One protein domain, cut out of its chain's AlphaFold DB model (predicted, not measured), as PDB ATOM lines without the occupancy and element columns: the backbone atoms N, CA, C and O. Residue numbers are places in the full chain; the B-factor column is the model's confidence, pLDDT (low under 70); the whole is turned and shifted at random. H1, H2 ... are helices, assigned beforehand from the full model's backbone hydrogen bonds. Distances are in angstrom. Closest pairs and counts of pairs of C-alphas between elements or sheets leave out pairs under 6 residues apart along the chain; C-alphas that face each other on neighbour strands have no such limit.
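AT A GLANCE: This is residues 307 to 359 of the 701 residues of the protein "Hypothetical protein" of Rotaria sp. Silwood1 (UniProt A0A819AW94). A helical hairpin, H1 and H2 side by side and running opposite ways, has an arm at one end, where the chain turns off after H2 into H3, which points away from the hairpin and sticks out free. The printed part has 53 residues with three named helices, H1, H2 and H3 in that order, and is all helix. It is only just extended, close to loose, with a radius of gyration of the C-alphas of 15.3 A and spans of 53 by 19 by 12 A.

HOW THE PARTS SIT: H1, residues 309 to 322, and H2, residues 328 to 346, form a helical hairpin with a shallow tilt of 9 degrees. They touch, H2 with residues 334 to 341 alone; the closest C-alphas, of Phe 312 and Ile 337, are 6.6 A apart. H3, residues 348 to 357, and H2 meet only through their link, the single residue Ala 347. H1 and H3 are apart. In H1, H2 and H3 every O i to N i+4 pair is within hydrogen-bond range.

IN THESE COORDINATES: H1 begins at C-alpha 309 (55.805, 92.182, 6.621) and is 20.3 A long. H2 is 27.1 A long. H3, 14.2 A, ends at C-alpha 357 (73.979, 78.544, 24.560).

THE WHOLE: The C-alphas farthest apart, of Asp 324 and Thr 359, are 53.0 A apart. The printed part has no cut, and both links are tight. Residues 324 to 327 and 356 to 359 have pLDDT under 70.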
ATOM      1  N   ASN A 307      58.153  95.395  12.690       89.62
ATOM      2  CA  ASN A 307      59.221  94.507  12.245       89.62
ATOM      3  C   ASN A 307      58.705  93.255  11.519       89.62
ATOM      4  O   ASN A 307      59.470  92.321  11.291       89.62
ATOM      5  N   THR A 308      57.429  93.250  11.123       89.31
ATOM      6  CA  THR A 308      56.812  92.191  10.314       89.31
ATOM      7  C   THR A 308      56.363  92.721   8.955       89.31
ATOM      8  O   THR A 308      56.026  93.899   8.798       89.31
ATOM      9  N   LYS A 309      56.292  91.829   7.960       90.75
ATOM     10  CA  LYS A 309      55.805  92.182   6.621       90.75
ATOM     11  C   LYS A 309      54.355  92.684   6.643       90.75
ATOM     12  O   LYS A 309      54.037  93.649   5.958       90.75
ATOM     13  N   GLN A 310      53.511  92.101   7.495       90.88
ATOM     14  CA  GLN A 310      52.121  92.528   7.667       90.88
ATOM     15  C   GLN A 310      52.013  93.983   8.146       90.88
ATOM     16  O   GLN A 310      51.277  94.765   7.546       90.88
ATOM     17  N   GLN A 311      52.755  94.356   9.197       91.62
ATOM     18  CA  GLN A 311      52.765  95.729   9.717       91.62
ATOM     19  C   GLN A 311      53.281  96.726   8.674       91.62
ATOM     20  O   GLN A 311      52.744  97.827   8.556       91.62
ATOM     21  N   PHE A 312      54.297  96.338   7.897       92.75
ATOM     22  CA  PHE A 312      54.810  97.152   6.798       92.75
ATOM     23  C   PHE A 312      53.739  97.410   5.732       92.75
ATOM     24  O   PHE A 312      53.460  98.566   5.429       92.75
ATOM     25  N   ASP A 313      53.094  96.357   5.221       92.19
ATOM     26  CA  ASP A 313      52.086  96.475   4.161       92.19
ATOM     27  C   ASP A 313      50.843  97.250   4.634       92.19
ATOM     28  O   ASP A 313      50.145  97.897   3.853       92.19
ATOM     29  N   GLU A 314      50.509  97.162   5.922       92.06
ATOM     30  CA  GLU A 314      49.440  97.947   6.537       92.06
ATOM     31  C   GLU A 314      49.804  99.432   6.658       92.06
ATOM     32  O   GLU A 314      48.987 100.291   6.318       92.06
ATOM     33  N   PHE A 315      51.022  99.739   7.113       92.06
ATOM     34  CA  PHE A 315      51.504 101.111   7.254       92.06
ATOM     35  C   PHE A 315      51.656 101.813   5.900       92.06
ATOM     36  O   PHE A 315      51.192 102.944   5.751       92.06
ATOM     37  N   GLU A 316      52.255 101.141   4.915       88.81
ATOM     38  CA  GLU A 316      52.476 101.673   3.565       88.81
ATOM     39  C   GLU A 316      51.146 102.081   2.919       88.81
ATOM     40  O   GLU A 316      50.946 103.254   2.598       88.81
ATOM     41  N   ARG A 317      50.171 101.160   2.885       89.06
ATOM     42  CA  ARG A 317      48.817 101.442   2.379       89.06
ATOM     43  C   ARG A 317      48.128 102.583   3.123       89.06
ATOM     44  O   ARG A 317      47.393 103.358   2.517       89.06
ATOM     45  N   PHE A 318      48.312 102.673   4.441       89.81
ATOM     46  CA  PHE A 318      47.695 103.731   5.236       89.81
ATOM     47  C   PHE A 318      48.250 105.115   4.875       89.81
ATOM     48  O   PHE A 318      47.474 106.056   4.717       89.81
ATOM     49  N   ILE A 319      49.570 105.248   4.717       85.62
ATOM     50  CA  ILE A 319      50.199 106.531   4.378       85.62
ATOM     51  C   ILE A 319      49.864 106.962   2.947       85.62
ATOM     52  O   ILE A 319      49.503 108.123   2.754       85.62
ATOM     53  N   GLU A 320      49.883 106.040   1.978       84.50
ATOM     54  CA  GLU A 320      49.494 106.315   0.584       84.50
ATOM     55  C   GLU A 320      48.075 106.893   0.467       84.50
ATOM     56  O   GLU A 320      47.813 107.757  -0.365       84.50
ATOM     57  N   GLN A 321      47.148 106.450   1.321       84.06
ATOM     58  CA  GLN A 321      45.763 106.932   1.324       84.06
ATOM     59  C   GLN A 321      45.573 108.294   2.000       84.06
ATOM     60  O   GLN A 321      44.529 108.924   1.820       84.06
ATOM     61  N   LYS A 322      46.501 108.710   2.866       81.94
ATOM     62  CA  LYS A 322      46.320 109.868   3.755       81.94
ATOM     63  C   LYS A 322      47.169 111.074   3.387       81.94
ATOM     64  O   LYS A 322      46.843 112.173   3.832       81.94
ATOM     65  N   ILE A 323      48.241 110.880   2.625       72.88
ATOM     66  CA  ILE A 323      49.205 111.925   2.286       72.88
ATOM     67  C   ILE A 323      49.509 111.826   0.789       72.88
ATOM     68  O   ILE A 323      49.963 110.782   0.330       72.88
ATOM     69  N   ASP A 324      49.298 112.910   0.037       60.59
ATOM     70  CA  ASP A 324      49.723 112.990  -1.366       60.59
ATOM     71  C   ASP A 324      51.255 112.860  -1.438       60.59
ATOM     72  O   ASP A 324      51.980 113.734  -0.969       60.59
ATOM     73  N   ASN A 325      51.728 111.731  -1.976       50.22
ATOM     74  CA  ASN A 325      53.124 111.373  -2.254       50.22
ATOM     75  C   ASN A 325      54.201 112.001  -1.343       50.22
ATOM     76  O   ASN A 325      54.905 112.936  -1.719       50.22
ATOM     77  N   GLY A 326      54.398 111.361  -0.186       55.78
ATOM     78  CA  GLY A 326      55.717 111.083   0.396       55.78
ATOM     79  C   GLY A 326      56.606 112.282   0.711       55.78
ATOM     80  O   GLY A 326      57.584 112.535   0.007       55.78
ATOM     81  N   THR A 327      56.363 112.948   1.842       69.38
ATOM     82  CA  THR A 327      57.413 113.797   2.421       69.38
ATOM     83  C   THR A 327      58.614 112.924   2.817       69.38
ATOM     84  O   THR A 327      58.463 111.748   3.172       69.38
ATOM     85  N   VAL A 328      59.826 113.483   2.728       72.50
ATOM     86  CA  VAL A 328      61.093 112.777   3.012       72.50
ATOM     87  C   VAL A 328      61.064 112.096   4.385       72.50
ATOM     88  O   VAL A 328      61.642 111.024   4.566       72.50
ATOM     89  N   GLU A 329      60.342 112.668   5.351       76.06
ATOM     90  CA  GLU A 329      60.234 112.104   6.691       76.06
ATOM     91  C   GLU A 329      59.459 110.780   6.755       76.06
ATOM     92  O   GLU A 329      59.834 109.911   7.541       76.06
ATOM     93  N   PHE A 330      58.414 110.588   5.940       80.38
ATOM     94  CA  PHE A 330      57.666 109.322   5.916       80.38
ATOM     95  C   PHE A 330      58.449 108.216   5.211       80.38
ATOM     96  O   PHE A 330      58.407 107.068   5.654       80.38
ATOM     97  N   GLN A 331      59.243 108.558   4.192       82.81
ATOM     98  CA  GLN A 331      60.150 107.599   3.554       82.81
ATOM     99  C   GLN A 331      61.194 107.061   4.540       82.81
ATOM    100  O   GLN A 331      61.452 105.862   4.579       82.81
ATOM    101  N   ALA A 332      61.719 107.912   5.425       85.62
ATOM    102  CA  ALA A 332      62.624 107.462   6.483       85.62
ATOM    103  C   ALA A 332      61.966 106.454   7.452       85.62
ATOM    104  O   ALA A 332      62.643 105.558   7.960       85.62
ATOM    105  N   ILE A 333      60.654 106.565   7.703       89.44
ATOM    106  CA  ILE A 333      59.909 105.598   8.525       89.44
ATOM    107  C   ILE A 333      59.780 104.260   7.789       89.44
ATOM    108  O   ILE A 333      60.041 103.222   8.395       89.44
ATOM    109  N   ILE A 334      59.448 104.282   6.495       88.56
ATOM    110  CA  ILE A 334      59.355 103.081   5.650       88.56
ATOM    111  C   ILE A 334      60.696 102.334   5.625       88.56
ATOM    112  O   ILE A 334      60.735 101.131   5.895       88.56
ATOM    113  N   GLU A 335      61.806 103.039   5.387       89.25
ATOM    114  CA  GLU A 335      63.143 102.431   5.393       89.25
ATOM    115  C   GLU A 335      63.515 101.856   6.764       89.25
ATOM    116  O   GLU A 335      64.103 100.778   6.849       89.25
ATOM    117  N   ARG A 336      63.119 102.518   7.861       90.50
ATOM    118  CA  ARG A 336      63.331 101.992   9.215       90.50
ATOM    119  C   ARG A 336      62.558 100.693   9.456       90.50
ATOM    120  O   ARG A 336      63.136  99.761  10.006       90.50
ATOM    121  N   ILE A 337      61.290 100.611   9.047       91.75
ATOM    122  CA  ILE A 337      60.491  99.379   9.187       91.75
ATOM    123  C   ILE A 337      61.118  98.257   8.349       91.75
ATOM    124  O   ILE A 337      61.246  97.129   8.822       91.75
ATOM    125  N   ARG A 338      61.593  98.563   7.135       91.12
ATOM    126  CA  ARG A 338      62.309  97.594   6.291       91.12
ATOM    127  C   ARG A 338      63.595  97.093   6.955       91.12
ATOM    128  O   ARG A 338      63.845  95.891   6.955       91.12
ATOM    129  N   ALA A 339      64.384  97.986   7.551       89.38
ATOM    130  CA  ALA A 339      65.588  97.616   8.292       89.38
ATOM    131  C   ALA A 339      65.267  96.740   9.517       89.38
ATOM    132  O   ALA A 339      65.967  95.764   9.775       89.38
ATOM    133  N   ASN A 340      64.181  97.042  10.235       90.06
ATOM    134  CA  ASN A 340      63.701  96.229  11.351       90.06
ATOM    135  C   ASN A 340      63.307  94.811  10.895       90.06
ATOM    136  O   ASN A 340      63.720  93.844  11.526       90.06
ATOM    137  N   ILE A 341      62.580  94.667   9.780       90.06
ATOM    138  CA  ILE A 341      62.243  93.349   9.206       90.06
ATOM    139  C   ILE A 341      63.517  92.557   8.885       90.06
ATOM    140  O   ILE A 341      63.644  91.400   9.276       90.06
ATOM    141  N   GLN A 342      64.496  93.193   8.235       89.69
ATOM    142  CA  GLN A 342      65.770  92.543   7.916       89.69
ATOM    143  C   GLN A 342      66.540  92.105   9.167       89.69
ATOM    144  O   GLN A 342      67.191  91.061   9.150       89.69
ATOM    145  N   TRP A 343      66.482  92.888  10.247       88.50
ATOM    146  CA  TRP A 343      67.056  92.501  11.533       88.50
ATOM    147  C   TRP A 343      66.336  91.273  12.108       88.50
ATOM    148  O   TRP A 343      66.997  90.317  12.505       88.50
ATOM    149  N   THR A 344      65.002  91.239  12.081       87.31
ATOM    150  CA  THR A 344      64.222  90.082  12.555       87.31
ATOM    151  C   THR A 344      64.564  88.809  11.781       87.31
ATOM    152  O   THR A 344      64.699  87.751  12.380       87.31
ATOM    153  N   GLU A 345      64.758  88.892  10.465       87.19
ATOM    154  CA  GLU A 345      65.072  87.722   9.634       87.19
ATOM    155  C   GLU A 345      66.510  87.208   9.813       87.19
ATOM    156  O   GLU A 345      66.752  86.009   9.693       87.19
ATOM    157  N   LYS A 346      67.481  88.098  10.074       85.50
ATOM    158  CA  LYS A 346      68.917  87.752  10.056       85.50
ATOM    159  C   LYS A 346      69.584  87.717  11.426       85.50
ATOM    160  O   LYS A 346      70.479  86.907  11.648       85.50
ATOM    161  N   ALA A 347      69.205  88.619  12.322       85.25
ATOM    162  CA  ALA A 347      69.864  88.811  13.608       85.25
ATOM    163  C   ALA A 347      69.157  88.070  14.749       85.25
ATOM    164  O   ALA A 347      69.846  87.560  15.634       85.25
ATOM    165  N   LYS A 348      67.819  87.974  14.723       84.44
ATOM    166  CA  LYS A 348      67.037  87.298  15.772       84.44
ATOM    167  C   LYS A 348      67.402  85.809  15.942       84.44
ATOM    168  O   LYS A 348      67.660  85.439  17.082       84.44
ATOM    169  N   PRO A 349      67.557  84.983  14.883       83.69
ATOM    170  CA  PRO A 349      67.919  83.571  15.066       83.69
ATOM    171  C   PRO A 349      69.282  83.370  15.746       83.69
ATOM    172  O   PRO A 349      69.437  82.525  16.621       83.69
ATOM    173  N   ASN A 350      70.271  84.204  15.404       81.44
ATOM    174  CA  ASN A 350      71.594  84.164  16.042       81.44
ATOM    175  C   ASN A 350      71.534  84.591  17.517       81.44
ATOM    176  O   ASN A 350      72.326  84.129  18.335       81.44
ATOM    177  N   LEU A 351      70.625  85.511  17.852       83.06
ATOM    178  CA  LEU A 351      70.386  85.938  19.226       83.06
ATOM    179  C   LEU A 351      69.740  84.819  20.052       83.06
ATOM    180  O   LEU A 351      70.160  84.582  21.181       83.06
ATOM    181  N   GLU A 352      68.758  84.122  19.480       79.88
ATOM    182  CA  GLU A 352      68.121  82.949  20.089       79.88
ATOM    183  C   GLU A 352      69.140  81.843  20.358       79.88
ATOM    184  O   GLU A 352      69.226  81.354  21.482       79.88
ATOM    185  N   GLU A 353      69.972  81.506  19.370       77.19
ATOM    186  CA  GLU A 353      71.049  80.526  19.536       77.19
ATOM    187  C   GLU A 353      72.042  80.949  20.629       77.19
ATOM    188  O   GLU A 353      72.449  80.129  21.455       77.19
ATOM    189  N   TRP A 354      72.409  82.234  20.683       80.50
ATOM    190  CA  TRP A 354      73.303  82.743  21.723       80.50
ATOM    191  C   TRP A 354      72.695  82.601  23.122       80.50
ATOM    192  O   TRP A 354      73.382  82.135  24.027       80.50
ATOM    193  N   PHE A 355      71.416  82.946  23.306       76.00
ATOM    194  CA  PHE A 355      70.747  82.787  24.600       76.00
ATOM    195  C   PHE A 355      70.513  81.321  24.981       76.00
ATOM    196  O   PHE A 355      70.670  80.987  26.153       76.00
ATOM    197  N   MET A 356      70.232  80.432  24.022       67.62
ATOM    198  CA  MET A 356      70.172  78.983  24.275       67.62
ATOM    199  C   MET A 356      71.521  78.423  24.741       67.62
ATOM    200  O   MET A 356      71.567  77.555  25.608       67.62
ATOM    201  N   ASN A 357      72.621  78.945  24.194       66.44
ATOM    202  CA  ASN A 357      73.979  78.544  24.560       66.44
ATOM    203  C   ASN A 357      74.542  79.325  25.764       66.44
ATOM    204  O   ASN A 357      75.632  79.008  26.250       66.44
ATOM    205  N   ARG A 358      73.828  80.348  26.259       64.94
ATOM    206  CA  ARG A 358      74.237  81.147  27.414       64.94
ATOM    207  C   ARG A 358      74.137  80.291  28.672       64.94
ATOM    208  O   ARG A 358      73.057  79.965  29.153       64.94
ATOM    209  N   THR A 359      75.284  79.996  29.265       54.12
ATOM    210  CA  THR A 359      75.358  79.388  30.593       54.12
ATOM    211  C   THR A 359      75.122  80.470  31.648       54.12
ATOM    212  O   THR A 359      76.005  81.275  31.935       54.12
TER     213      THR A 359